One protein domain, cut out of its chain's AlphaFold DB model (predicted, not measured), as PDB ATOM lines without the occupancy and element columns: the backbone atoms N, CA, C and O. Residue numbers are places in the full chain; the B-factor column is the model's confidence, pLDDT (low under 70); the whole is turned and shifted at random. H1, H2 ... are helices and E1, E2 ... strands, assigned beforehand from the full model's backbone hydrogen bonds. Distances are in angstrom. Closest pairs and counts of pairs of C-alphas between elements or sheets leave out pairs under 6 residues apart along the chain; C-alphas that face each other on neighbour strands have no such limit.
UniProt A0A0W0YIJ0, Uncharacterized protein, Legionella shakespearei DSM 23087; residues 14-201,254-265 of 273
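AT A GLANCE: This is residues 14 to 201 and 254 to 265 of the 273 residues of an uncharacterized protein of Legionella shakespearei DSM 23087 (UniProt A0A0W0YIJ0). Picture a strongly twisted five-stranded sheet whose one face is covered by helices; the long H3 slants over that face and also joins H1 and H2 in a three-helix bundle at one end. H6 and H7 make a small head at the opposite end, apart from the other helices, and H5 packs beside H3 over the sheet. The printed part has 200 residues, with H1 H2 H3 H4 E1 H5 E2 H6 H7 E3 E4 E5 along it; the antiparallel sheet runs E1 E5 E4 E3 E2, and the class is mixed. It is compact, with a radius of gyration of the C-alphas of 19.0 A, and flat, spanning 56 by 55 by 27 A.

IN THESE COORDINATES: Find C-alpha 14 at (158.677, 193.827, 207.758); there H1 begins, residues 14 to 32, 27.5 A long. Next come H2, residues 37 to 58, 32.4 A, with a kink of 30 degrees near residue 51, and H3, residues 68 to 94, 39.0 A. Then look for H4 at 102 to 108, E1 at 113 to 116, H5 at 120 to 128, E2 at 132 to 134, H6 at 137 to 150 and H7 at 156 to 164. E3 spans 169 to 174, E4 178 to 188, 29.6 A, and E5 191 to 199, ending at C-alpha 199 (151.775, 201.140, 182.813).

HOW THE PARTS SIT: H1, H2 and H3 form an up-and-down bundle, each helix running against the one before. Hairpin H1 and H2 touch at Phe 30 and Leu 39, closest C-alphas 6.9 A, at a shallow tilt of 11 degrees. H3 is on the sheet, height 9.1 A, and its closest C-alphas to E3 are Ser 73 and Ala 174, 3.8 A. H5 and H4 are on the same face as H3; H3 and H5 there make two layers, helices over a sheet, while H4 lies over none of the strands. E3, E4 and E5 are a meander, each strand the antiparallel neighbour of the one before; look at N 172 and O 181, 2.9 A, and N 184 and O 195, 3.0 A. H6 and H7 touch at Ile 144 and Leu 159, closest C-alphas 6.0 A. Every O i to N i+4 pair is within hydrogen-bond range in H1, H3, H4, H5 and H7, against 16 of 18 in H2 and 8 of 10 in H6.

THE WHOLE: The C-alphas farthest apart, Ala 31 and Asp 153, are 57.5 A apart. Residues 202 to 253 are cut out, and C-alphas 201 and 254 are 16.7 A apart. No link is long. Confidence is under 70 in 33 residues, among them 59 to 68.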
ATOM      1  N   THR A  14     159.397 194.173 208.996       88.19
ATOM      2  CA  THR A  14     158.677 193.827 207.758       88.19
ATOM      3  C   THR A  14     159.013 194.758 206.596       88.19
ATOM      4  O   THR A  14     159.238 194.304 205.484       88.19
ATOM      5  N   GLU A  15     159.100 196.068 206.833       89.31
ATOM      6  CA  GLU A  15     159.486 197.007 205.773       89.31
ATOM      7  C   GLU A  15     160.917 196.746 205.298       89.31
ATOM      8  O   GLU A  15     161.199 196.814 204.105       89.31
ATOM      9  N   ARG A  16     161.833 196.443 206.226       90.25
ATOM     10  CA  ARG A  16     163.225 196.132 205.887       90.25
ATOM     11  C   ARG A  16     163.309 194.847 205.067       90.25
ATOM     12  O   ARG A  16     164.050 194.810 204.093       90.25
ATOM     13  N   GLU A  17     162.531 193.836 205.438       90.62
ATOM     14  CA  GLU A  17     162.400 192.583 204.689       90.62
ATOM     15  C   GLU A  17     161.852 192.829 203.278       90.62
ATOM     16  O   GLU A  17     162.440 192.346 202.315       90.62
ATOM     17  N   HIS A  18     160.805 193.648 203.126       92.31
ATOM     18  CA  HIS A  18     160.277 194.015 201.807       92.31
ATOM     19  C   HIS A  18     161.291 194.783 200.954       92.31
ATOM     20  O   HIS A  18     161.398 194.518 199.762       92.31
ATOM     21  N   TYR A  19     162.052 195.711 201.542       93.12
ATOM     22  CA  TYR A  19     163.106 196.422 200.816       93.12
ATOM     23  C   TYR A  19     164.215 195.484 200.343       93.12
ATOM     24  O   TYR A  19     164.593 195.551 199.177       93.12
ATOM     25  N   ILE A  20     164.701 194.599 201.218       92.75
ATOM     26  CA  ILE A  20     165.720 193.605 200.858       92.75
ATOM     27  C   ILE A  20     165.201 192.731 199.716       92.75
ATOM     28  O   ILE A  20     165.855 192.633 198.686       92.75
ATOM     29  N   LEU A  21     163.986 192.194 199.850       93.12
ATOM     30  CA  LEU A  21     163.373 191.356 198.825       93.12
ATOM     31  C   LEU A  21     163.201 192.098 197.491       93.12
ATOM     32  O   LEU A  21     163.564 191.568 196.446       93.12
ATOM     33  N   ALA A  22     162.682 193.328 197.506       92.69
ATOM     34  CA  ALA A  22     162.548 194.140 196.298       92.69
ATOM     35  C   ALA A  22     163.913 194.420 195.648       92.69
ATOM     36  O   ALA A  22     164.045 194.335 194.428       92.69
ATOM     37  N   ASN A  23     164.935 194.721 196.449       93.50
ATOM     38  CA  ASN A  23     166.280 194.981 195.954       93.50
ATOM     39  C   ASN A  23     166.925 193.721 195.353       93.50
ATOM     40  O   ASN A  23     167.524 193.801 194.283       93.50
ATOM     41  N   ASP A  24     166.758 192.560 195.987       93.50
ATOM     42  CA  ASP A  24     167.257 191.274 195.488       93.50
ATOM     43  C   ASP A  24     166.590 190.900 194.157       93.50
ATOM     44  O   ASP A  24     167.273 190.587 193.180       93.50
ATOM     45  N   LEU A  25     165.261 191.034 194.074       92.69
ATOM     46  CA  LEU A  25     164.517 190.837 192.828       92.69
ATOM     47  C   LEU A  25     165.021 191.779 191.732       92.69
ATOM     48  O   LEU A  25     165.231 191.357 190.598       92.69
ATOM     49  N   LEU A  26     165.254 193.050 192.061       90.81
ATOM     50  CA  LEU A  26     165.752 194.028 191.104       90.81
ATOM     51  C   LEU A  26     167.182 193.714 190.639       90.81
ATOM     52  O   LEU A  26     167.490 193.901 189.463       90.81
ATOM     53  N   HIS A  27     168.046 193.207 191.521       92.06
ATOM     54  CA  HIS A  27     169.385 192.745 191.155       92.06
ATOM     55  C   HIS A  27     169.349 191.603 190.137       92.06
ATOM     56  O   HIS A  27     170.125 191.624 189.181       92.06
ATOM     57  N   GLU A  28     168.433 190.647 190.295       89.31
ATOM     58  CA  GLU A  28     168.228 189.587 189.303       89.31
ATOM     59  C   GLU A  28     167.776 190.158 187.951       89.31
ATOM     60  O   GLU A  28     168.279 189.751 186.904       89.31
ATOM     61  N   LEU A  29     166.878 191.149 187.961       85.88
ATOM     62  CA  LEU A  29     166.437 191.823 186.737       85.88
ATOM     63  C   LEU A  29     167.573 192.608 186.058       85.88
ATOM     64  O   LEU A  29     167.692 192.584 184.835       85.88
ATOM     65  N   PHE A  30     168.448 193.261 186.829       89.00
ATOM     66  CA  PHE A  30     169.637 193.930 186.292       89.00
ATOM     67  C   PHE A  30     170.639 192.962 185.676       89.00
ATOM     68  O   PHE A  30     171.306 193.326 184.711       89.00
ATOM     69  N   ALA A  31     170.766 191.746 186.209       87.44
ATOM     70  CA  ALA A  31     171.621 190.732 185.604       87.44
ATOM     71  C   ALA A  31     171.129 190.339 184.199       87.44
ATOM     72  O   ALA A  31     171.945 190.003 183.343       87.44
ATOM     73  N   ALA A  32     169.816 190.424 183.953       81.56
ATOM     74  CA  ALA A  32     169.215 190.156 182.649       81.56
ATOM     75  C   ALA A  32     169.327 191.337 181.663       81.56
ATOM     76  O   ALA A  32     169.505 191.108 180.469       81.56
ATOM     77  N   ASP A  33     169.235 192.586 182.134       83.00
ATOM     78  CA  ASP A  33     169.339 193.788 181.288       83.00
ATOM     79  C   ASP A  33     169.989 194.971 182.046       83.00
ATOM     80  O   ASP A  33     169.301 195.881 182.525       83.00
ATOM     81  N   PRO A  34     171.331 194.998 182.177       87.00
ATOM     82  CA  PRO A  34     172.033 195.964 183.031       87.00
ATOM     83  C   PRO A  34     171.932 197.414 182.542       87.00
ATOM     84  O   PRO A  34     172.194 198.355 183.296       87.00
ATOM     85  N   HIS A  35     171.560 197.616 181.278       85.50
ATOM     86  CA  HIS A  35     171.477 198.931 180.647       85.50
ATOM     87  C   HIS A  35     170.040 199.455 180.547       85.50
ATOM     88  O   HIS A  35     169.824 200.522 179.969       85.50
ATOM     89  N   ASN A  36     169.060 198.757 181.130       81.25
ATOM     90  CA  ASN A  36     167.667 199.168 181.062       81.25
ATOM     91  C   ASN A  36     167.402 200.443 181.892       81.25
ATOM     92  O   ASN A  36     167.475 200.397 183.126       81.25
ATOM     93  N   PRO A  37     167.037 201.580 181.273       80.06
ATOM     94  CA  PRO A  37     166.827 202.833 182.001       80.06
ATOM     95  C   PRO A  37     165.668 202.755 183.007       80.06
ATOM     96  O   PRO A  37     165.700 203.438 184.030       80.06
ATOM     97  N   MET A  38     164.667 201.902 182.762       81.50
ATOM     98  CA  MET A  38     163.552 201.716 183.689       81.50
ATOM     99  C   MET A  38     163.998 201.007 184.970       81.50
ATOM    100  O   MET A  38     163.570 201.407 186.048       81.50
ATOM    101  N   LEU A  39     164.893 200.018 184.883       85.31
ATOM    102  CA  LEU A  39     165.439 199.358 186.074       85.31
ATOM    103  C   LEU A  39     166.273 200.319 186.922       85.31
ATOM    104  O   LEU A  39     166.144 200.322 188.145       85.31
ATOM    105  N   HIS A  40     167.068 201.184 186.284       85.06
ATOM    106  CA  HIS A  40     167.798 202.256 186.977       85.06
ATOM    107  C   HIS A  40     166.852 203.230 187.686       85.06
ATOM    108  O   HIS A  40     167.089 203.571 188.844       85.06
ATOM    109  N   SER A  41     165.747 203.615 187.039       83.31
ATOM    110  CA  SER A  41     164.696 204.444 187.648       83.31
ATOM    111  C   SER A  41     164.052 203.757 188.859       83.31
ATOM    112  O   SER A  41     164.030 204.321 189.951       83.31
ATOM    113  N   ILE A  42     163.614 202.500 188.707       85.88
ATOM    114  CA  ILE A  42     163.022 201.694 189.789       85.88
ATOM    115  C   ILE A  42     163.989 201.582 190.971       85.88
ATOM    116  O   ILE A  42     163.570 201.747 192.116       85.88
ATOM    117  N   LYS A  43     165.284 201.360 190.709       89.00
ATOM    118  CA  LYS A  43     166.316 201.294 191.750       89.00
ATOM    119  C   LYS A  43     166.421 202.603 192.523       89.00
ATOM    120  O   LYS A  43     166.325 202.588 193.748       89.00
ATOM    121  N   GLY A  44     166.570 203.721 191.813       85.00
ATOM    122  CA  GLY A  44     166.656 205.042 192.434       85.00
ATOM    123  C   GLY A  44     165.414 205.368 193.266       85.00
ATOM    124  O   GLY A  44     165.525 205.881 194.378       85.00
ATOM    125  N   ASN A  45     164.229 204.991 192.785       85.56
ATOM    126  CA  ASN A  45     162.980 205.170 193.520       85.56
ATOM    127  C   ASN A  45     162.885 204.277 194.762       85.56
ATOM    128  O   ASN A  45     162.407 204.719 195.806       85.56
ATOM    129  N   LEU A  46     163.346 203.028 194.678       88.38
ATOM    130  CA  LEU A  46     163.370 202.106 195.810       88.38
ATOM    131  C   LEU A  46     164.338 202.598 196.902       88.38
ATOM    132  O   LEU A  46     163.996 202.585 198.085       88.38
ATOM    133  N   GLU A  47     165.510 203.107 196.511       88.12
ATOM    134  CA  GLU A  47     166.453 203.787 197.410       88.12
ATOM    135  C   GLU A  47     165.842 205.060 198.015       88.12
ATOM    136  O   GLU A  47     166.034 205.344 199.200       88.12
ATOM    137  N   HIS A  48     165.058 205.812 197.238       83.38
ATOM    138  CA  HIS A  48     164.333 206.972 197.745       83.38
ATOM    139  C   HIS A  48     163.314 206.572 198.814       83.38
ATOM    140  O   HIS A  48     163.326 207.155 199.895       83.38
ATOM    141  N   VAL A  49     162.494 205.541 198.571       84.12
ATOM    142  CA  VAL A  49     161.554 205.009 199.573       84.12
ATOM    143  C   VAL A  49     162.294 204.582 200.834       84.12
ATOM    144  O   VAL A  49     161.869 204.957 201.922       84.12
ATOM    145  N   TYR A  50     163.411 203.861 200.713       86.25
ATOM    146  CA  TYR A  50     164.208 203.415 201.860       86.25
ATOM    147  C   TYR A  50     164.695 204.575 202.737       86.25
ATOM    148  O   TYR A  50     164.575 204.524 203.960       86.25
ATOM    149  N   ASN A  51     165.203 205.642 202.116       83.62
ATOM    150  CA  ASN A  51     165.682 206.824 202.834       83.62
ATOM    151  C   ASN A  51     164.533 207.691 203.372       83.62
ATOM    152  O   ASN A  51     164.664 208.322 204.420       83.62
ATOM    153  N   TRP A  52     163.408 207.727 202.659       80.56
ATOM    154  CA  TRP A  52     162.260 208.560 202.992       80.56
ATOM    155  C   TRP A  52     161.422 207.967 204.130       80.56
ATOM    156  O   TRP A  52     161.072 208.699 205.057       80.56
ATOM    157  N   LEU A  53     161.163 206.651 204.121       80.31
ATOM    158  CA  LEU A  53     160.264 205.959 205.060       80.31
ATOM    159  C   LEU A  53     160.525 206.283 206.546       80.31
ATOM    160  O   LEU A  53     159.562 206.523 207.278       80.31
ATOM    161  N   PRO A  54     161.786 206.317 207.029       80.81
ATOM    162  CA  PRO A  54     162.083 206.693 208.409       80.81
ATOM    163  C   PRO A  54     161.706 208.147 208.726       80.81
ATOM    164  O   PRO A  54     161.063 208.419 209.736       80.81
ATOM    165  N   SER A  55     162.063 209.092 207.851       74.06
ATOM    166  CA  SER A  55     161.756 210.520 208.039       74.06
ATOM    167  C   SER A  55     160.262 210.818 207.967       74.06
ATOM    168  O   SER A  55     159.743 211.606 208.753       74.06
ATOM    169  N   GLU A  56     159.569 210.127 207.067       70.00
ATOM    170  CA  GLU A  56     158.123 210.071 207.012       70.00
ATOM    171  C   GLU A  56     157.606 209.674 208.404       70.00
ATOM    172  O   GLU A  56     156.878 210.463 209.011       70.00
ATOM    173  N   LYS A  57     157.975 208.504 208.943       70.19
ATOM    174  CA  LYS A  57     157.413 208.000 210.211       70.19
ATOM    175  C   LYS A  57     157.560 208.965 211.382       70.19
ATOM    176  O   LYS A  57     156.661 209.045 212.217       70.19
ATOM    177  N   ALA A  58     158.668 209.700 211.438       70.12
ATOM    178  CA  ALA A  58     158.901 210.723 212.455       70.12
ATOM    179  C   ALA A  58     157.849 211.847 212.405       70.12
ATOM    180  O   ALA A  58     157.506 212.438 213.424       70.12
ATOM    181  N   LEU A  59     157.317 212.113 211.212       66.44
ATOM    182  CA  LEU A  59     156.290 213.105 210.912       66.44
ATOM    183  C   LEU A  59     154.893 212.467 210.805       66.44
ATOM    184  O   LEU A  59     153.999 213.037 210.168       66.44
ATOM    185  N   TYR A  60     154.682 211.274 211.384       63.41
ATOM    186  CA  TYR A  60     153.387 210.606 211.326       63.41
ATOM    187  C   TYR A  60     152.292 211.402 212.007       63.41
ATOM    188  O   TYR A  60     152.198 211.484 213.226       63.41
ATOM    189  N   ASP A  61     151.398 211.899 211.162       62.31
ATOM    190  CA  ASP A  61     150.091 212.363 211.557       62.31
ATOM    191  C   ASP A  61     149.055 211.232 211.366       62.31
ATOM    192  O   ASP A  61     148.688 210.913 210.222       62.31
ATOM    193  N   PRO A  62     148.564 210.615 212.458       61.03
ATOM    194  CA  PRO A  62     147.559 209.561 212.390       61.03
ATOM    195  C   PRO A  62     146.218 210.032 211.810       61.03
ATOM    196  O   PRO A  62     145.475 209.202 211.285       61.03
ATOM    197  N   GLN A  63     145.923 211.337 211.828       61.41
ATOM    198  CA  GLN A  63     144.718 211.891 211.206       61.41
ATOM    199  C   GLN A  63     144.854 211.976 209.678       61.41
ATOM    200  O   GLN A  63     143.885 211.729 208.962       61.41
ATOM    201  N   ASN A  64     146.062 212.248 209.171       58.53
ATOM    202  CA  ASN A  64     146.324 212.487 207.745       58.53
ATOM    203  C   ASN A  64     146.965 211.304 206.988       58.53
ATOM    204  O   ASN A  64     147.196 211.413 205.785       58.53
ATOM    205  N   LYS A  65     147.248 210.172 207.653       55.78
ATOM    206  CA  LYS A  65     147.684 208.891 207.043       55.78
ATOM    207  C   LYS A  65     148.870 208.977 206.054       55.78
ATOM    208  O   LYS A  65     148.974 208.140 205.161       55.78
ATOM    209  N   LYS A  66     149.793 209.933 206.208       53.69
ATOM    210  CA  LYS A  66     150.851 210.198 205.206       53.69
ATOM    211  C   LYS A  66     151.805 209.006 204.928       53.69
ATOM    212  O   LYS A  66     152.097 208.757 203.765       53.69
ATOM    213  N   HIS A  67     152.080 208.143 205.921       58.03
ATOM    214  CA  HIS A  67     152.930 206.920 205.795       58.03
ATOM    215  C   HIS A  67     152.386 205.825 204.900       58.03
ATOM    216  O   HIS A  67     153.097 204.878 204.557       58.03
ATOM    217  N   VAL A  68     151.096 205.890 204.593       65.31
ATOM    218  CA  VAL A  68     150.416 204.808 203.896       65.31
ATOM    219  C   VAL A  68     150.961 204.682 202.473       65.31
ATOM    220  O   VAL A  68     151.188 203.565 202.028       65.31
ATOM    221  N   ALA A  69     151.307 205.793 201.814       72.50
ATOM    222  CA  ALA A  69     151.759 205.777 200.424       72.50
ATOM    223  C   ALA A  69     153.139 205.121 200.235       72.50
ATOM    224  O   ALA A  69     153.294 204.280 199.351       72.50
ATOM    225  N   ALA A  70     154.138 205.457 201.061       76.88
ATOM    226  CA  ALA A  70     155.495 204.923 200.909       76.88
ATOM    227  C   ALA A  70     155.562 203.425 201.253       76.88
ATOM    228  O   ALA A  70     156.152 202.634 200.516       76.88
ATOM    229  N   ARG A  71     154.880 203.014 202.332       83.06
ATOM    230  CA  ARG A  71     154.770 201.602 202.714       83.06
ATOM    231  C   ARG A  71     153.987 200.790 201.681       83.06
ATOM    232  O   ARG A  71     154.463 199.734 201.279       83.06
ATOM    233  N   GLN A  72     152.827 201.281 201.235       83.69
ATOM    234  CA  GLN A  72     152.053 200.618 200.179       83.69
ATOM    235  C   GLN A  72     152.844 200.535 198.880       83.69
ATOM    236  O   GLN A  72     152.789 199.511 198.214       83.69
ATOM    237  N   SER A  73     153.622 201.570 198.545       85.44
ATOM    238  CA  SER A  73     154.488 201.543 197.367       85.44
ATOM    239  C   SER A  73     155.550 200.458 197.470       85.44
ATOM    240  O   SER A  73     155.802 199.771 196.488       85.44
ATOM    241  N   LEU A  74     156.138 200.257 198.651       88.69
ATOM    242  CA  LEU A  74     157.108 199.188 198.865       88.69
ATOM    243  C   LEU A  74     156.466 197.792 198.779       88.69
ATOM    244  O   LEU A  74     156.987 196.923 198.087       88.69
ATOM    245  N   GLU A  75     155.326 197.587 199.443       90.19
ATOM    246  CA  GLU A  75     154.560 196.330 199.389       90.19
ATOM    247  C   GLU A  75     154.127 195.999 197.949       90.19
ATOM    248  O   GLU A  75     154.349 194.893 197.460       90.19
ATOM    249  N   ALA A  76     153.577 196.981 197.232       88.81
ATOM    250  CA  ALA A  76     153.187 196.840 195.837       88.81
ATOM    251  C   ALA A  76     154.391 196.574 194.921       88.81
ATOM    252  O   ALA A  76     154.295 195.740 194.022       88.81
ATOM    253  N   ALA A  77     155.533 197.228 195.157       90.31
ATOM    254  CA  ALA A  77     156.752 197.013 194.381       90.31
ATOM    255  C   ALA A  77     157.256 195.570 194.473       90.31
ATOM    256  O   ALA A  77     157.631 195.002 193.449       90.31
ATOM    257  N   VAL A  78     157.221 194.963 195.665       92.19
ATOM    258  CA  VAL A  78     157.576 193.547 195.854       92.19
ATOM    259  C   VAL A  78     156.696 192.656 194.980       92.19
ATOM    260  O   VAL A  78     157.218 191.876 194.187       92.19
ATOM    261  N   ILE A  79     155.375 192.828 195.052       90.25
ATOM    262  CA  ILE A  79     154.417 192.013 194.290       90.25
ATOM    263  C   ILE A  79     154.613 192.194 192.780       90.25
ATOM    264  O   ILE A  79     154.589 191.220 192.026       90.25
ATOM    265  N   ILE A  80     154.848 193.427 192.324       89.75
ATOM    266  CA  ILE A  80     155.125 193.725 190.913       89.75
ATOM    267  C   ILE A  80     156.415 193.032 190.455       89.75
ATOM    268  O   ILE A  80     156.420 192.356 189.427       89.75
ATOM    269  N   LEU A  81     157.499 193.150 191.222       90.50
ATOM    270  CA  LEU A  81     158.786 192.532 190.901       90.50
ATOM    271  C   LEU A  81     158.710 190.999 190.901       90.50
ATOM    272  O   LEU A  81     159.241 190.366 189.989       90.50
ATOM    273  N   GLN A  82     158.006 190.402 191.865       90.62
ATOM    274  CA  GLN A  82     157.747 188.959 191.901       90.62
ATOM    275  C   GLN A  82     156.940 188.507 190.684       90.62
ATOM    276  O   GLN A  82     157.274 187.499 190.067       90.62
ATOM    277  N   SER A  83     155.927 189.284 190.296       88.56
ATOM    278  CA  SER A  83     155.116 189.016 189.108       88.56
ATOM    279  C   SER A  83     155.963 189.008 187.837       88.56
ATOM    280  O   SER A  83     155.871 188.075 187.039       88.56
ATOM    281  N   ILE A  84     156.835 190.012 187.673       87.56
ATOM    282  CA  ILE A  84     157.778 190.096 186.551       87.56
ATOM    283  C   ILE A  84     158.722 188.889 186.566       87.56
ATOM    284  O   ILE A  84     158.866 188.217 185.546       87.56
ATOM    285  N   LYS A  85     159.335 188.583 187.717       87.19
ATOM    286  CA  LYS A  85     160.258 187.451 187.869       87.19
ATOM    287  C   LYS A  85     159.587 186.124 187.524       87.19
ATOM    288  O   LYS A  85     160.166 185.346 186.770       87.19
ATOM    289  N   LYS A  86     158.376 185.876 188.029       85.81
ATOM    290  CA  LYS A  86     157.628 184.643 187.759       85.81
ATOM    291  C   LYS A  86     157.355 184.500 186.265       85.81
ATOM    292  O   LYS A  86     157.764 183.501 185.677       85.81
ATOM    293  N   CYS A  87     156.789 185.535 185.637       84.75
ATOM    294  CA  CYS A  87     156.549 185.553 184.192       84.75
ATOM    295  C   CYS A  87     157.839 185.286 183.399       84.75
ATOM    296  O   CYS A  87     157.850 184.490 182.463       84.75
ATOM    297  N   ASN A  88     158.945 185.907 183.813       84.50
ATOM    298  CA  ASN A  88     160.243 185.754 183.171       84.50
ATOM    299  C   ASN A  88     160.814 184.332 183.297       84.50
ATOM    300  O   ASN A  88     161.285 183.769 182.311       84.50
ATOM    301  N   SER A  89     160.761 183.745 184.495       83.06
ATOM    302  CA  SER A  89     161.278 182.395 184.755       83.06
ATOM    303  C   SER A  89     160.575 181.333 183.910       83.06
ATOM    304  O   SER A  89     161.218 180.449 183.353       83.06
ATOM    305  N   GLU A  90     159.268 181.482 183.739       80.88
ATOM    306  CA  GLU A  90     158.406 180.548 183.013       80.88
ATOM    307  C   GLU A  90     158.597 180.677 181.503       80.88
ATOM    308  O   GLU A  90     158.650 179.691 180.764       80.88
ATOM    309  N   TYR A  91     158.823 181.904 181.037       80.50
ATOM    310  CA  TYR A  91     159.204 182.136 179.653       80.50
ATOM    311  C   TYR A  91     160.555 181.505 179.303       80.50
ATOM    312  O   TYR A  91     160.686 180.886 178.247       80.50
ATOM    313  N   ILE A  92     161.548 181.615 180.191       80.69
ATOM    314  CA  ILE A  92     162.871 181.006 179.989       80.69
ATOM    315  C   ILE A  92     162.764 179.479 179.915       80.69
ATOM    316  O   ILE A  92     163.411 178.867 179.071       80.69
ATOM    317  N   GLN A  93     161.923 178.854 180.744       77.88
ATOM    318  CA  GLN A  93     161.712 177.402 180.705       77.88
ATOM    319  C   GLN A  93     161.055 176.924 179.404       77.88
ATOM    320  O   GLN A  93     161.258 175.784 178.987       77.88
ATOM    321  N   THR A  94     160.269 177.785 178.759       73.38
ATOM    322  CA  THR A  94     159.481 177.443 177.568       73.38
ATOM    323  C   THR A  94     160.105 177.922 176.254       73.38
ATOM    324  O   THR A  94     159.590 177.581 175.187       73.38
ATOM    325  N   THR A  95     161.231 178.650 176.297       69.25
ATOM    326  CA  THR A  95     161.860 179.265 175.115       69.25
ATOM    327  C   THR A  95     163.294 178.759 174.885       69.25
ATOM    328  O   THR A  95     164.106 178.809 175.806       69.25
ATOM    329  N   PRO A  96     163.664 178.337 173.656       60.53
ATOM    330  CA  PRO A  96     164.995 177.788 173.356       60.53
ATOM    331  C   PRO A  96     166.175 178.770 173.462       60.53
ATOM    332  O   PRO A  96     167.315 178.321 173.535       60.53
ATOM    333  N   ASP A  97     165.926 180.085 173.433       68.12
ATOM    334  CA  ASP A  97     166.961 181.130 173.478       68.12
ATOM    335  C   ASP A  97     166.688 182.140 174.612       68.12
ATOM    336  O   ASP A  97     165.978 183.131 174.419       68.12
ATOM    337  N   PRO A  98     167.249 181.909 175.813       60.28
ATOM    338  CA  PRO A  98     167.078 182.794 176.962       60.28
ATOM    339  C   PRO A  98     167.745 184.164 176.796       60.28
ATOM    340  O   PRO A  98     167.390 185.093 177.522       60.28
ATOM    341  N   GLN A  99     168.728 184.302 175.893       60.88
ATOM    342  CA  GLN A  99     169.517 185.533 175.768       60.88
ATOM    343  C   GLN A  99     168.768 186.642 175.031       60.88
ATOM    344  O   GLN A  99     169.082 187.819 175.198       60.88
ATOM    345  N   ASN A 100     167.747 186.286 174.257       66.44
ATOM    346  CA  ASN A 100     166.873 187.234 173.591       66.44
ATOM    347  C   ASN A 100     165.460 187.089 174.149       66.44
ATOM    348  O   ASN A 100     164.575 186.582 173.471       66.44
ATOM    349  N   ASN A 101     165.266 187.481 175.409       69.38
ATOM    350  CA  ASN A 101     163.986 187.374 176.099       69.38
ATOM    351  C   ASN A 101     163.102 188.612 175.830       69.38
ATOM    352  O   ASN A 101     163.230 189.626 176.528       69.38
ATOM    353  N   PRO A 102     162.189 188.574 174.837       75.81
ATOM    354  CA  PRO A 102     161.318 189.698 174.541       75.81
ATOM    355  C   PRO A 102     160.300 189.948 175.651       75.81
ATOM    356  O   PRO A 102     159.827 191.072 175.750       75.81
ATOM    357  N   LEU A 103     159.945 188.956 176.482       81.56
ATOM    358  CA  LEU A 103     158.896 189.113 177.494       81.56
ATOM    359  C   LEU A 103     159.248 190.207 178.483       81.56
ATOM    360  O   LEU A 103     158.459 191.125 178.688       81.56
ATOM    361  N   PHE A 104     160.444 190.121 179.055       79.19
ATOM    362  CA  PHE A 104     160.889 191.074 180.054       79.19
ATOM    363  C   PHE A 104     160.894 192.505 179.506       79.19
ATOM    364  O   PHE A 104     160.304 193.416 180.093       79.19
ATOM    365  N   LYS A 105     161.475 192.685 178.316       77.75
ATOM    366  CA  LYS A 105     161.498 193.972 177.617       77.75
ATOM    367  C   LYS A 105     160.088 194.472 177.295       77.75
ATOM    368  O   LYS A 105     159.790 195.638 177.537       77.75
ATOM    369  N   ASN A 106     159.218 193.597 176.799       78.56
ATOM    370  CA  ASN A 106     157.837 193.921 176.458       78.56
ATOM    371  C   ASN A 106     157.053 194.359 177.702       78.56
ATOM    372  O   ASN A 106     156.369 195.379 177.651       78.56
ATOM    373  N   MET A 107     157.189 193.645 178.824       81.81
ATOM    374  CA  MET A 107     156.541 193.988 180.093       81.81
ATOM    375  C   MET A 107     156.978 195.362 180.594       81.81
ATOM    376  O   MET A 107     156.122 196.182 180.909       81.81
ATOM    377  N   LEU A 108     158.284 195.657 180.608       78.56
ATOM    378  CA  LEU A 108     158.789 196.977 181.012       78.56
ATOM    379  C   LEU A 108     158.351 198.101 180.059       78.56
ATOM    380  O   LEU A 108     158.179 199.240 180.476       78.56
ATOM    381  N   GLN A 109     158.115 197.789 178.786       76.12
ATOM    382  CA  GLN A 109     157.552 198.728 177.809       76.12
ATOM    383  C   GLN A 109     156.023 198.867 177.904       76.12
ATOM    384  O   GLN A 109     155.415 199.573 177.103       76.12
ATOM    385  N   GLY A 110     155.402 198.188 178.868       75.75
ATOM    386  CA  GLY A 110     153.970 198.212 179.124       75.75
ATOM    387  C   GLY A 110     153.119 197.390 178.176       75.75
ATOM    388  O   GLY A 110     151.913 197.602 178.076       75.75
ATOM    389  N   SER A 111     153.728 196.415 177.510       77.38
ATOM    390  CA  SER A 111     152.998 195.461 176.686       77.38
ATOM    391  C   SER A 111     152.004 194.659 177.519       77.38
ATOM    392  O   SER A 111     152.287 194.270 178.654       77.38
ATOM    393  N   HIS A 112     150.855 194.353 176.917       80.06
ATOM    394  CA  HIS A 112     149.918 193.397 177.495       80.06
ATOM    395  C   HIS A 112     150.516 191.993 177.405       80.06
ATOM    396  O   HIS A 112     150.972 191.567 176.341       80.06
ATOM    397  N   VAL A 113     150.475 191.264 178.511       83.88
ATOM    398  CA  VAL A 113     150.845 189.853 178.563       83.88
ATOM    399  C   VAL A 113     149.609 189.074 178.963       83.88
ATOM    400  O   VAL A 113     149.045 189.288 180.037       83.88
ATOM    401  N   LEU A 114     149.168 188.194 178.069       84.25
ATOM    402  CA  LEU A 114     148.124 187.229 178.371       84.25
ATOM    403  C   LEU A 114     148.764 185.992 178.995       84.25
ATOM    404  O   LEU A 114     149.725 185.453 178.450       84.25
ATOM    405  N   ILE A 115     148.216 185.555 180.118       87.31
ATOM    406  CA  ILE A 115     148.614 184.369 180.852       87.31
ATOM    407  C   ILE A 115     147.512 183.318 180.735       87.31
ATOM    408  O   ILE A 115     146.356 183.548 181.086       87.31
ATOM    409  N   ASP A 116     147.902 182.127 180.318       89.19
ATOM    410  CA  ASP A 116     147.089 180.926 180.355       89.19
ATOM    411  C   ASP A 116     147.248 180.196 181.702       89.19
ATOM    412  O   ASP A 116     148.097 179.319 181.839       89.19
ATOM    413  N   ASP A 117     146.462 180.610 182.702       88.12
ATOM    414  CA  ASP A 117     146.517 180.159 184.107       88.12
ATOM    415  C   ASP A 117     145.130 179.933 184.741       88.12
ATOM    416  O   ASP A 117     145.000 179.864 185.965       88.12
ATOM    417  N   ASN A 118     144.058 179.906 183.943       90.06
ATOM    418  CA  ASN A 118     142.680 179.854 184.446       90.06
ATOM    419  C   ASN A 118     142.310 181.025 185.395       90.06
ATOM    420  O   ASN A 118     141.407 180.921 186.231       90.06
ATOM    421  N   GLY A 119     142.993 182.168 185.283       87.81
ATOM    422  CA  GLY A 119     142.804 183.337 186.141       87.81
ATOM    423  C   GLY A 119     143.495 183.263 187.508       87.81
ATOM    424  O   GLY A 119     143.267 184.158 188.328       87.81
ATOM    425  N   ALA A 120     144.285 182.217 187.775       90.81
ATOM    426  CA  ALA A 120     144.874 181.948 189.086       90.81
ATOM    427  C   ALA A 120     145.833 183.051 189.567       90.81
ATOM    428  O   ALA A 120     145.838 183.371 190.752       90.81
ATOM    429  N   PHE A 121     146.588 183.679 188.667       89.38
ATOM    430  CA  PHE A 121     147.520 184.762 188.977       89.38
ATOM    431  C   PHE A 121     146.807 185.961 189.613       89.38
ATOM    432  O   PHE A 121     147.194 186.423 190.685       89.38
ATOM    433  N   VAL A 122     145.723 186.446 188.997       89.69
ATOM    434  CA  VAL A 122     144.963 187.585 189.544       89.69
ATOM    435  C   VAL A 122     144.357 187.236 190.903       89.69
ATOM    436  O   VAL A 122     144.344 188.071 191.807       89.69
ATOM    437  N   ASP A 123     143.870 186.005 191.070       90.88
ATOM    438  CA  ASP A 123     143.305 185.557 192.344       90.88
ATOM    439  C   ASP A 123     144.390 185.439 193.433       90.88
ATOM    440  O   ASP A 123     144.153 185.845 194.575       90.88
ATOM    441  N   ALA A 124     145.605 185.007 193.077       89.69
ATOM    442  CA  ALA A 124     146.756 184.983 193.973       89.69
ATOM    443  C   ALA A 124     147.162 186.394 194.422       89.69
ATOM    444  O   ALA A 124     147.274 186.633 195.626       89.69
ATOM    445  N   VAL A 125     147.282 187.361 193.506       89.00
ATOM    446  CA  VAL A 125     147.585 188.760 193.862       89.00
ATOM    447  C   VAL A 125     146.515 189.329 194.802       89.00
ATOM    448  O   VAL A 125     146.841 189.918 195.833       89.00
ATOM    449  N   LYS A 126     145.227 189.110 194.496       89.19
ATOM    450  CA  LYS A 126     144.100 189.573 195.329       89.19
ATOM    451  C   LYS A 126     144.114 189.004 196.745       89.19
ATOM    452  O   LYS A 126     143.562 189.631 197.645       89.19
ATOM    453  N   SER A 127     144.691 187.818 196.936       88.75
ATOM    454  CA  SER A 127     144.815 187.203 198.261       88.75
ATOM    455  C   SER A 127     145.911 187.844 199.120       88.75
ATOM    456  O   SER A 127     145.845 187.760 200.344       88.75
ATOM    457  N   GLN A 128     146.890 188.505 198.493       85.69
ATOM    458  CA  GLN A 128     148.051 189.088 199.168       85.69
ATOM    459  C   GLN A 128     147.902 190.589 199.421       85.69
ATOM    460  O   GLN A 128     148.414 191.096 200.418       85.69
ATOM    461  N   ILE A 129     147.202 191.311 198.540       85.62
ATOM    462  CA  ILE A 129     147.063 192.765 198.644       85.62
ATOM    463  C   ILE A 129     145.687 193.267 198.208       85.62
ATOM    464  O   ILE A 129     145.024 192.711 197.329       85.62
ATOM    465  N   THR A 130     145.268 194.381 198.809       85.94
ATOM    466  CA  THR A 130     144.072 195.107 198.380       85.94
ATOM    467  C   THR A 130     144.318 195.749 197.020       85.94
ATOM    468  O   THR A 130     145.084 196.705 196.907       85.94
ATOM    469  N   LEU A 131     143.625 195.256 195.997       86.12
ATOM    470  CA  LEU A 131     143.655 195.834 194.656       86.12
ATOM    471  C   LEU A 131     142.601 196.928 194.482       86.12
ATOM    472  O   LEU A 131     141.464 196.811 194.948       86.12
ATOM    473  N   VAL A 132     142.963 197.971 193.738       85.44
ATOM    474  CA  VAL A 132     142.031 199.020 193.326       85.44
ATOM    475  C   VAL A 132     141.260 198.516 192.112       85.44
ATOM    476  O   VAL A 132     141.851 198.117 191.112       85.44
ATOM    477  N   LYS A 133     139.926 198.532 192.176       84.00
ATOM    478  CA  LYS A 133     139.101 198.241 190.998       84.00
ATOM    479  C   LYS A 133     139.292 199.354 189.973       84.00
ATOM    480  O   LYS A 133     139.060 200.523 190.283       84.00
ATOM    481  N   ARG A 134     139.665 198.988 188.752       77.00
ATOM    482  CA  ARG A 134     139.770 199.899 187.614       77.00
ATOM    483  C   ARG A 134     138.769 199.453 186.556       77.00
ATOM    484  O   ARG A 134     138.664 198.281 186.219       77.00
ATOM    485  N   TYR A 135     138.027 200.414 186.026       70.06
ATOM    486  CA  TYR A 135     137.178 200.200 184.863       70.06
ATOM    487  C   TYR A 135     137.842 200.933 183.712       70.06
ATOM    488  O   TYR A 135     137.938 202.163 183.742       70.06
ATOM    489  N   SER A 136     138.374 200.188 182.742       62.94
ATOM    490  CA  SER A 136     139.083 200.783 181.612       62.94
ATOM    491  C   SER A 136     138.194 201.811 180.901       62.94
ATOM    492  O   SER A 136     137.143 201.488 180.340       62.94
ATOM    493  N   SER A 137     138.611 203.079 180.928       59.16
ATOM    494  CA  SER A 137     137.895 204.189 180.287       59.16
ATOM    495  C   SER A 137     137.880 204.058 178.763       59.16
ATOM    496  O   SER A 137     136.951 204.545 178.116       59.16
ATOM    497  N   HIS A 138     138.871 203.364 178.202       53.00
ATOM    498  CA  HIS A 138     139.063 203.207 176.764       53.00
ATOM    499  C   HIS A 138     137.927 202.432 176.101       53.00
ATOM    500  O   HIS A 138     137.505 202.799 175.011       53.00
ATOM    501  N   TYR A 139     137.362 201.445 176.797       59.41
ATOM    502  CA  TYR A 139     136.222 200.675 176.295       59.41
ATOM    503  C   TYR A 139     134.901 201.118 176.903       59.41
ATOM    504  O   TYR A 139     133.860 200.608 176.512       59.41
ATOM    505  N   LYS A 140     134.901 202.074 177.840       72.75
ATOM    506  CA  LYS A 140     133.687 202.478 178.554       72.75
ATOM    507  C   LYS A 140     132.583 202.908 177.593       72.75
ATOM    508  O   LYS A 140     131.459 202.445 177.720       72.75
ATOM    509  N   LYS A 141     132.892 203.753 176.606       75.00
ATOM    510  CA  LYS A 141     131.887 204.228 175.640       75.00
ATOM    511  C   LYS A 141     131.388 203.112 174.720       75.00
ATOM    512  O   LYS A 141     130.185 203.014 174.507       75.00
ATOM    513  N   GLU A 142     132.290 202.276 174.211       70.38
ATOM    514  CA  GLU A 142     131.950 201.157 173.321       70.38
ATOM    515  C   GLU A 142     131.138 200.086 174.057       70.38
ATOM    516  O   GLU A 142     130.059 199.724 173.606       70.38
ATOM    517  N   LYS A 143     131.576 199.674 175.250       74.50
ATOM    518  CA  LYS A 143     130.872 198.723 176.120       74.50
ATOM    519  C   LYS A 143     129.526 199.258 176.595       74.50
ATOM    520  O   LYS A 143     128.567 198.502 176.641       74.50
ATOM    521  N   ILE A 144     129.420 200.547 176.932       82.62
ATOM    522  CA  ILE A 144     128.123 201.164 177.256       82.62
ATOM    523  C   ILE A 144     127.210 201.162 176.022       82.62
ATOM    524  O   ILE A 144     126.016 200.906 176.158       82.62
ATOM    525  N   ALA A 145     127.746 201.402 174.820       82.38
ATOM    526  CA  ALA A 145     126.971 201.329 173.583       82.38
ATOM    527  C   ALA A 145     126.529 199.892 173.249       82.38
ATOM    528  O   ALA A 145     125.410 199.703 172.780       82.38
ATOM    529  N   GLU A 146     127.360 198.883 173.518       81.00
ATOM    530  CA  GLU A 146     126.996 197.463 173.419       81.00
ATOM    531  C   GLU A 146     125.919 197.095 174.445       81.00
ATOM    532  O   GLU A 146     124.854 196.618 174.064       81.00
ATOM    533  N   LEU A 147     126.120 197.437 175.722       86.81
ATOM    534  CA  LEU A 147     125.125 197.236 176.777       86.81
ATOM    535  C   LEU A 147     123.800 197.938 176.457       86.81
ATOM    536  O   LEU A 147     122.749 197.441 176.845       86.81
ATOM    537  N   LYS A 148     123.813 199.072 175.744       93.19
ATOM    538  CA  LYS A 148     122.581 199.745 175.306       93.19
ATOM    539  C   LYS A 148     121.797 198.916 174.288       93.19
ATOM    540  O   LYS A 148     120.575 199.022 174.271       93.19
ATOM    541  N   LYS A 149     122.464 198.114 173.453       92.38
ATOM    542  CA  LYS A 149     121.791 197.200 172.515       92.38
ATOM    543  C   LYS A 149     121.106 196.061 173.265       92.38
ATOM    544  O   LYS A 149     119.959 195.756 172.963       92.38
ATOM    545  N   ASP A 150     121.783 195.502 174.266       88.50
ATOM    546  CA  ASP A 150     121.267 194.380 175.065       88.50
ATOM    547  C   ASP A 150     120.234 194.824 176.114       88.50
ATOM    548  O   ASP A 150     119.374 194.051 176.530       88.50
ATOM    549  N   PHE A 151     120.316 196.082 176.555       93.44
ATOM    550  CA  PHE A 151     119.456 196.675 177.576       93.44
ATOM    551  C   PHE A 151     118.921 198.043 177.114       93.44
ATOM    552  O   PHE A 151     119.291 199.083 177.679       93.44
ATOM    553  N   PRO A 152     118.043 198.068 176.092       95.56
ATOM    554  CA  PRO A 152     117.563 199.304 175.476       95.56
ATOM    555  C   PRO A 152     116.772 200.188 176.442       95.56
ATOM    556  O   PRO A 152     116.787 201.410 176.287       95.56
ATOM    557  N   ASP A 153     116.176 199.616 177.485       97.31
ATOM    558  CA  ASP A 153     115.367 200.359 178.456       97.31
ATOM    559  C   ASP A 153     116.195 200.997 179.579       97.31
ATOM    560  O   ASP A 153     115.703 201.858 180.309       97.31
ATOM    561  N   LEU A 154     117.474 200.626 179.721       95.25
ATOM    562  CA  LEU A 154     118.326 201.220 180.745       95.25
ATOM    563  C   LEU A 154     118.735 202.648 180.363       95.25
ATOM    564  O   LEU A 154     119.137 202.953 179.230       95.25
ATOM    565  N   THR A 155     118.664 203.538 181.350       95.56
ATOM    566  CA  THR A 155     119.193 204.903 181.257       95.56
ATOM    567  C   THR A 155     120.725 204.887 181.154       95.56
ATOM    568  O   THR A 155     121.358 203.923 181.591       95.56
ATOM    569  N   PRO A 156     121.366 205.957 180.643       89.56
ATOM    570  CA  PRO A 156     122.828 206.046 180.604       89.56
ATOM    571  C   PRO A 156     123.493 205.786 181.961       89.56
ATOM    572  O   PRO A 156     124.485 205.069 182.021       89.56
ATOM    573  N   LYS A 157     122.901 206.291 183.053       88.94
ATOM    574  CA  LYS A 157     123.392 206.057 184.416       88.94
ATOM    575  C   LYS A 157     123.302 204.583 184.814       88.94
ATOM    576  O   LYS A 157     124.271 204.040 185.317       88.94
ATOM    577  N   GLN A 158     122.186 203.911 184.529       91.31
ATOM    578  CA  GLN A 158     122.038 202.479 184.817       91.31
ATOM    579  C   GLN A 158     122.962 201.602 183.960       91.31
ATOM    580  O   GLN A 158     123.396 200.552 184.418       91.31
ATOM    581  N   LEU A 159     123.272 202.013 182.727       87.75
ATOM    582  CA  LEU A 159     124.244 201.326 181.868       87.75
ATOM    583  C   LEU A 159     125.674 201.527 182.358       87.75
ATOM    584  O   LEU A 159     126.457 200.584 182.347       87.75
ATOM    585  N   GLU A 160     126.001 202.736 182.807       82.38
ATOM    586  CA  GLU A 160     127.273 203.032 183.455       82.38
ATOM    587  C   GLU A 160     127.414 202.255 184.763       82.38
ATOM    588  O   GLU A 160     128.442 201.621 184.975       82.38
ATOM    589  N   ASP A 161     126.368 202.208 185.591       81.56
ATOM    590  CA  ASP A 161     126.328 201.372 186.785       81.56
ATOM    591  C   ASP A 161     126.508 199.902 186.395       81.56
ATOM    592  O   ASP A 161     127.362 199.229 186.954       81.56
ATOM    593  N   LYS A 162     125.803 199.396 185.378       81.56
ATOM    594  CA  LYS A 162     125.944 198.009 184.913       81.56
ATOM    595  C   LYS A 162     127.342 197.694 184.375       81.56
ATOM    596  O   LYS A 162     127.863 196.619 184.654       81.56
ATOM    597  N   PHE A 163     127.971 198.631 183.669       79.56
ATOM    598  CA  PHE A 163     129.369 198.543 183.245       79.56
ATOM    599  C   PHE A 163     130.317 198.528 184.451       79.56
ATOM    600  O   PHE A 163     131.198 197.679 184.531       79.56
ATOM    601  N   ASN A 164     130.086 199.399 185.434       66.50
ATOM    602  CA  ASN A 164     130.838 199.435 186.686       66.50
ATOM    603  C   ASN A 164     130.546 198.210 187.584       66.50
ATOM    604  O   ASN A 164     131.288 197.932 188.517       66.50
ATOM    605  N   HIS A 165     129.490 197.438 187.330       67.81
ATOM    606  CA  HIS A 165     129.235 196.152 187.992       67.81
ATOM    607  C   HIS A 165     129.706 194.949 187.156       67.81
ATOM    608  O   HIS A 165     129.625 193.814 187.630       67.81
ATOM    609  N   ALA A 166     130.229 195.166 185.942       65.62
ATOM    610  CA  ALA A 166     130.918 194.127 185.182       65.62
ATOM    611  C   ALA A 166     132.221 193.714 185.894       65.62
ATOM    612  O   ALA A 166     132.686 194.414 186.797       65.62
ATOM    613  N   LYS A 167     132.806 192.565 185.503       67.62
ATOM    614  CA  LYS A 167     134.083 192.071 186.056       67.62
ATOM    615  C   LYS A 167     135.130 193.196 185.954       67.62
ATOM    616  O   LYS A 167     135.485 193.547 184.830       67.62
ATOM    617  N   PRO A 168     135.551 193.802 187.081       74.06
ATOM    618  CA  PRO A 168     136.477 194.919 187.046       74.06
ATOM    619  C   PRO A 168     137.861 194.409 186.662       74.06
ATOM    620  O   PRO A 168     138.237 193.289 187.022       74.06
ATOM    621  N   ASP A 169     138.624 195.269 186.005       83.19
ATOM    622  CA  ASP A 169     140.066 195.121 186.005       83.19
ATOM    623  C   ASP A 169     140.591 195.577 187.369       83.19
ATOM    624  O   ASP A 169     139.907 196.227 188.173       83.19
ATOM    625  N   TYR A 170     141.827 195.220 187.651       87.25
ATOM    626  CA  TYR A 170     142.493 195.511 188.896       87.25
ATOM    627  C   TYR A 170     143.752 196.307 188.636       87.25
ATOM    628  O   TYR A 170     144.442 196.157 187.630       87.25
ATOM    629  N   SER A 171     144.031 197.171 189.592       88.06
ATOM    630  CA  SER A 171     145.202 198.007 189.630       88.06
ATOM    631  C   SER A 171     145.935 197.767 190.939       88.06
ATOM    632  O   SER A 171     145.335 197.755 192.023       88.06
ATOM    633  N   LEU A 172     147.246 197.606 190.813       87.75
ATOM    634  CA  LEU A 172     148.190 197.657 191.909       87.75
ATOM    635  C   LEU A 172     149.138 198.833 191.677       87.75
ATOM    636  O   LEU A 172     149.985 198.790 190.786       87.75
ATOM    637  N   ARG A 173     148.986 199.889 192.475       86.38
ATOM    638  CA  ARG A 173     149.815 201.095 192.383       86.38
ATOM    639  C   ARG A 173     150.973 201.019 193.347       86.38
ATOM    640  O   ARG A 173     150.768 200.728 194.522       86.38
ATOM    641  N   ALA A 174     152.156 201.365 192.863       84.12
ATOM    642  CA  ALA A 174     153.328 201.519 193.704       84.12
ATOM    643  C   ALA A 174     153.902 202.929 193.564       84.12
ATOM    644  O   ALA A 174     155.100 203.035 193.351       84.12
ATOM    645  N   GLU A 175     153.050 203.964 193.658       75.06
ATOM    646  CA  GLU A 175     153.190 205.343 193.127       75.06
ATOM    647  C   GLU A 175     154.573 206.020 193.234       75.06
ATOM    648  O   GLU A 175     154.848 206.965 192.495       75.06
ATOM    649  N   VAL A 176     155.439 205.565 194.141       77.88
ATOM    650  CA  VAL A 176     156.832 206.014 194.267       77.88
ATOM    651  C   VAL A 176     157.818 205.160 193.455       77.88
ATOM    652  O   VAL A 176     158.724 205.712 192.848       77.88
ATOM    653  N   VAL A 177     157.664 203.834 193.443       79.62
ATOM    654  CA  VAL A 177     158.588 202.855 192.835       79.62
ATOM    655  C   VAL A 177     158.171 202.455 191.417       79.62
ATOM    656  O   VAL A 177     159.002 202.475 190.509       79.62
ATOM    657  N   PHE A 178     156.892 202.122 191.224       80.12
ATOM    658  CA  PHE A 178     156.270 201.843 189.924       80.12
ATOM    659  C   PHE A 178     155.024 202.710 189.756       80.12
ATOM    660  O   PHE A 178     154.402 203.108 190.731       80.12
ATOM    661  N   ASN A 179     154.573 202.924 188.525       77.25
ATOM    662  CA  ASN A 179     153.260 203.537 188.334       77.25
ATOM    663  C   ASN A 179     152.152 202.597 188.787       77.25
ATOM    664  O   ASN A 179     151.534 202.773 189.839       77.25
ATOM    665  N   GLU A 180     151.898 201.583 187.972       84.94
ATOM    666  CA  GLU A 180     150.746 200.726 188.150       84.94
ATOM    667  C   GLU A 180     150.976 199.418 187.403       84.94
ATOM    668  O   GLU A 180     151.384 199.414 186.241       84.94
ATOM    669  N   LEU A 181     150.704 198.305 188.072       88.19
ATOM    670  CA  LEU A 181     150.449 197.036 187.414       88.19
ATOM    671  C   LEU A 181     148.941 196.913 187.239       88.19
ATOM    672  O   LEU A 181     148.189 196.803 188.211       88.19
ATOM    673  N   LEU A 182     148.512 196.942 185.987       88.06
ATOM    674  CA  LEU A 182     147.164 196.594 185.589       88.06
ATOM    675  C   LEU A 182     147.067 195.103 185.362       88.06
ATOM    676  O   LEU A 182     147.983 194.483 184.823       88.06
ATOM    677  N   MET A 183     145.946 194.536 185.772       90.50
ATOM    678  CA  MET A 183     145.669 193.129 185.573       90.50
ATOM    679  C   MET A 183     144.172 192.867 185.531       90.50
ATOM    680  O   MET A 183     143.379 193.615 186.094       90.50
ATOM    681  N   GLY A 184     143.764 191.766 184.927       89.44
ATOM    682  CA  GLY A 184     142.368 191.363 184.927       89.44
ATOM    683  C   GLY A 184     142.198 189.933 184.459       89.44
ATOM    684  O   GLY A 184     143.162 189.241 184.148       89.44
ATOM    685  N   GLN A 185     140.952 189.477 184.442       88.12
ATOM    686  CA  GLN A 185     140.606 188.141 183.975       88.12
ATOM    687  C   GLN A 185     139.733 188.264 182.732       88.12
ATOM    688  O   GLN A 185     138.691 188.922 182.766       88.12
ATOM    689  N   ILE A 186     140.134 187.601 181.653       82.00
ATOM    690  CA  ILE A 186     139.358 187.508 180.418       82.00
ATOM    691  C   ILE A 186     138.962 186.054 180.168       82.00
ATOM    692  O   ILE A 186     139.664 185.125 180.562       82.00
ATOM    693  N   GLN A 187     137.800 185.857 179.553       80.56
ATOM    694  CA  GLN A 187     137.363 184.555 179.071       80.56
ATOM    695  C   GLN A 187     137.363 184.588 177.545       80.56
ATOM    696  O   GLN A 187     136.729 185.463 176.954       80.56
ATOM    697  N   ILE A 188     138.094 183.657 176.940       75.62
ATOM    698  CA  ILE A 188     138.160 183.454 175.493       75.62
ATOM    699  C   ILE A 188     137.756 182.000 175.274       75.62
ATOM    700  O   ILE A 188     138.379 181.090 175.825       75.62
ATOM    701  N   ASP A 189     136.660 181.806 174.546       84.88
ATOM    702  CA  ASP A 189     135.956 180.528 174.446       84.88
ATOM    703  C   ASP A 189     135.582 179.979 175.845       84.88
ATOM    704  O   ASP A 189     134.980 180.676 176.672       84.88
ATOM    705  N   GLU A 190     135.947 178.732 176.138       87.81
ATOM    706  CA  GLU A 190     135.709 178.072 177.429       87.81
ATOM    707  C   GLU A 190     136.876 178.239 178.415       87.81
ATOM    708  O   GLU A 190     136.839 177.704 179.524       87.81
ATOM    709  N   LYS A 191     137.918 178.993 178.038       84.81
ATOM    710  CA  LYS A 191     139.134 179.145 178.837       84.81
ATOM    711  C   LYS A 191     139.239 180.535 179.457       84.81
ATOM    712  O   LYS A 191     138.949 181.554 178.830       84.81
ATOM    713  N   LYS A 192     139.666 180.573 180.717       87.31
ATOM    714  CA  LYS A 192     139.922 181.802 181.470       87.31
ATOM    715  C   LYS A 192     141.421 182.100 181.468       87.31
ATOM    716  O   LYS A 192     142.232 181.200 181.645       87.31
ATOM    717  N   TYR A 193     141.765 183.367 181.306       86.19
ATOM    718  CA  TYR A 193     143.135 183.860 181.253       86.19
ATOM    719  C   TYR A 193     143.281 185.028 182.223       86.19
ATOM    720  O   TYR A 193     142.366 185.851 182.340       86.19
ATOM    721  N   SER A 194     144.426 185.134 182.885       90.31
ATOM    722  CA  SER A 194     144.867 186.399 183.468       90.31
ATOM    723  C   SER A 194     145.501 187.256 182.376       90.31
ATOM    724  O   SER A 194     146.197 186.750 181.505       90.31
ATOM    725  N   TRP A 195     145.296 188.562 182.404       87.88
ATOM    726  CA  TRP A 195     146.100 189.495 181.621       87.88
ATOM    727  C   TRP A 195     146.777 190.472 182.569       87.88
ATOM    728  O   TRP A 195     146.242 190.768 183.639       87.88
ATOM    729  N   LEU A 196     147.948 190.960 182.181       88.81
ATOM    730  CA  LEU A 196     148.704 191.952 182.935       88.81
ATOM    731  C   LEU A 196     149.376 192.963 182.017       88.81
ATOM    732  O   LEU A 196     149.659 192.686 180.851       88.81
ATOM    733  N   GLN A 197     149.644 194.134 182.568       86.38
ATOM    734  CA  GLN A 197     150.270 195.239 181.870       86.38
ATOM    735  C   GLN A 197     150.899 196.177 182.902       86.38
ATOM    736  O   GLN A 197     150.221 196.645 183.814       86.38
ATOM    737  N   LEU A 198     152.186 196.482 182.762       84.69
ATOM    738  CA  LEU A 198     152.812 197.540 183.555       84.69
ATOM    739  C   LEU A 198     152.574 198.868 182.846       84.69
ATOM    740  O   LEU A 198     153.008 199.037 181.715       84.69
ATOM    741  N   GLU A 199     151.893 199.830 183.458       76.81
ATOM    742  CA  GLU A 199     151.775 201.140 182.813       76.81
ATOM    743  C   GLU A 199     153.132 201.856 182.828       76.81
ATOM    744  O   GLU A 199     153.674 202.232 183.872       76.81
ATOM    745  N   GLY A 200     153.696 202.032 181.631       64.06
ATOM    746  CA  GLY A 200     154.920 202.788 181.409       64.06
ATOM    747  C   GLY A 200     154.691 204.290 181.589       64.06
ATOM    748  O   GLY A 200     153.829 204.867 180.939       64.06
ATOM    749  N   HIS A 201     155.445 204.877 182.524       53.44
ATOM    750  CA  HIS A 201     156.088 206.206 182.563       53.44
ATOM    751  C   HIS A 201     155.429 207.497 182.030       53.44
ATOM    752  O   HIS A 201     156.035 208.556 182.199       53.44
ATOM    753  N   LYS A 254     154.243 196.356 170.961       58.38
ATOM    754  CA  LYS A 254     154.039 195.066 170.291       58.38
ATOM    755  C   LYS A 254     154.362 193.949 171.283       58.38
ATOM    756  O   LYS A 254     155.535 193.700 171.538       58.38
ATOM    757  N   SER A 255     153.348 193.255 171.794       64.50
ATOM    758  CA  SER A 255     153.562 192.029 172.569       64.50
ATOM    759  C   SER A 255     153.594 190.813 171.650       64.50
ATOM    760  O   SER A 255     152.725 190.660 170.794       64.50
ATOM    761  N   SER A 256     154.549 189.907 171.858       68.81
ATOM    762  CA  SER A 256     154.477 188.544 171.311       68.81
ATOM    763  C   SER A 256     153.557 187.623 172.124       68.81
ATOM    764  O   SER A 256     153.319 186.496 171.696       68.81
ATOM    765  N   PHE A 257     153.053 188.082 173.278       70.81
ATOM    766  CA  PHE A 257     152.260 187.300 174.236       70.81
ATOM    767  C   PHE A 257     150.777 187.627 174.098       70.81
ATOM    768  O   PHE A 257     150.203 188.393 174.876       70.81
ATOM    769  N   THR A 258     150.192 187.118 173.021       67.88
ATOM    770  CA  THR A 258     148.870 187.500 172.521       67.88
ATOM    771  C   THR A 258     147.810 186.442 172.824       67.88
ATOM    772  O   THR A 258     148.118 185.397 173.383       67.88
ATOM    773  N   GLU A 259     146.560 186.664 172.401       58.72
ATOM    774  CA  GLU A 259     145.522 185.614 172.423       58.72
ATOM    775  C   GLU A 259     145.954 184.355 171.653       58.72
ATOM    776  O   GLU A 259     145.675 183.236 172.072       58.72
ATOM    777  N   SER A 260     146.682 184.529 170.546       60.72
ATOM    778  CA  SER A 260     147.204 183.429 169.730       60.72
ATOM    779  C   SER A 260     148.496 182.808 170.269       60.72
ATOM    780  O   SER A 260     148.916 181.765 169.770       60.72
ATOM    781  N   ASN A 261     149.135 183.430 171.262       73.38
ATOM    782  CA  ASN A 261     150.378 182.958 171.867       73.38
ATOM    783  C   ASN A 261     150.485 183.417 173.336       73.38
ATOM    784  O   ASN A 261     151.355 184.233 173.654       73.38
ATOM    785  N   PRO A 262     149.590 182.966 174.235       76.12
ATOM    786  CA  PRO A 262     149.638 183.383 175.628       76.12
ATOM    787  C   PRO A 262     150.872 182.800 176.317       76.12
ATOM    788  O   PRO A 262     151.308 181.687 176.010       76.12
ATOM    789  N   LEU A 263     151.400 183.528 177.299       81.38
ATOM    790  CA  LEU A 263     152.357 182.972 178.244       81.38
ATOM    791  C   LEU A 263     151.652 181.869 179.036       81.38
ATOM    792  O   LEU A 263     150.629 182.114 179.669       81.38
ATOM    793  N   ARG A 264     152.169 180.645 179.006       79.50
ATOM    794  CA  ARG A 264     151.599 179.548 179.793       79.50
ATOM    795  C   ARG A 264     152.237 179.547 181.171       79.50
ATOM    796  O   ARG A 264     153.457 179.484 181.254       79.50
ATOM    797  N   LEU A 265     151.417 179.619 182.217       76.75
ATOM    798  CA  LEU A 265     151.854 179.453 183.604       76.75
ATOM    799  C   LEU A 265     151.145 178.229 184.190       76.75
ATOM    800  O   LEU A 265     149.934 178.087 184.017       76.75
TER     801      LEU A 265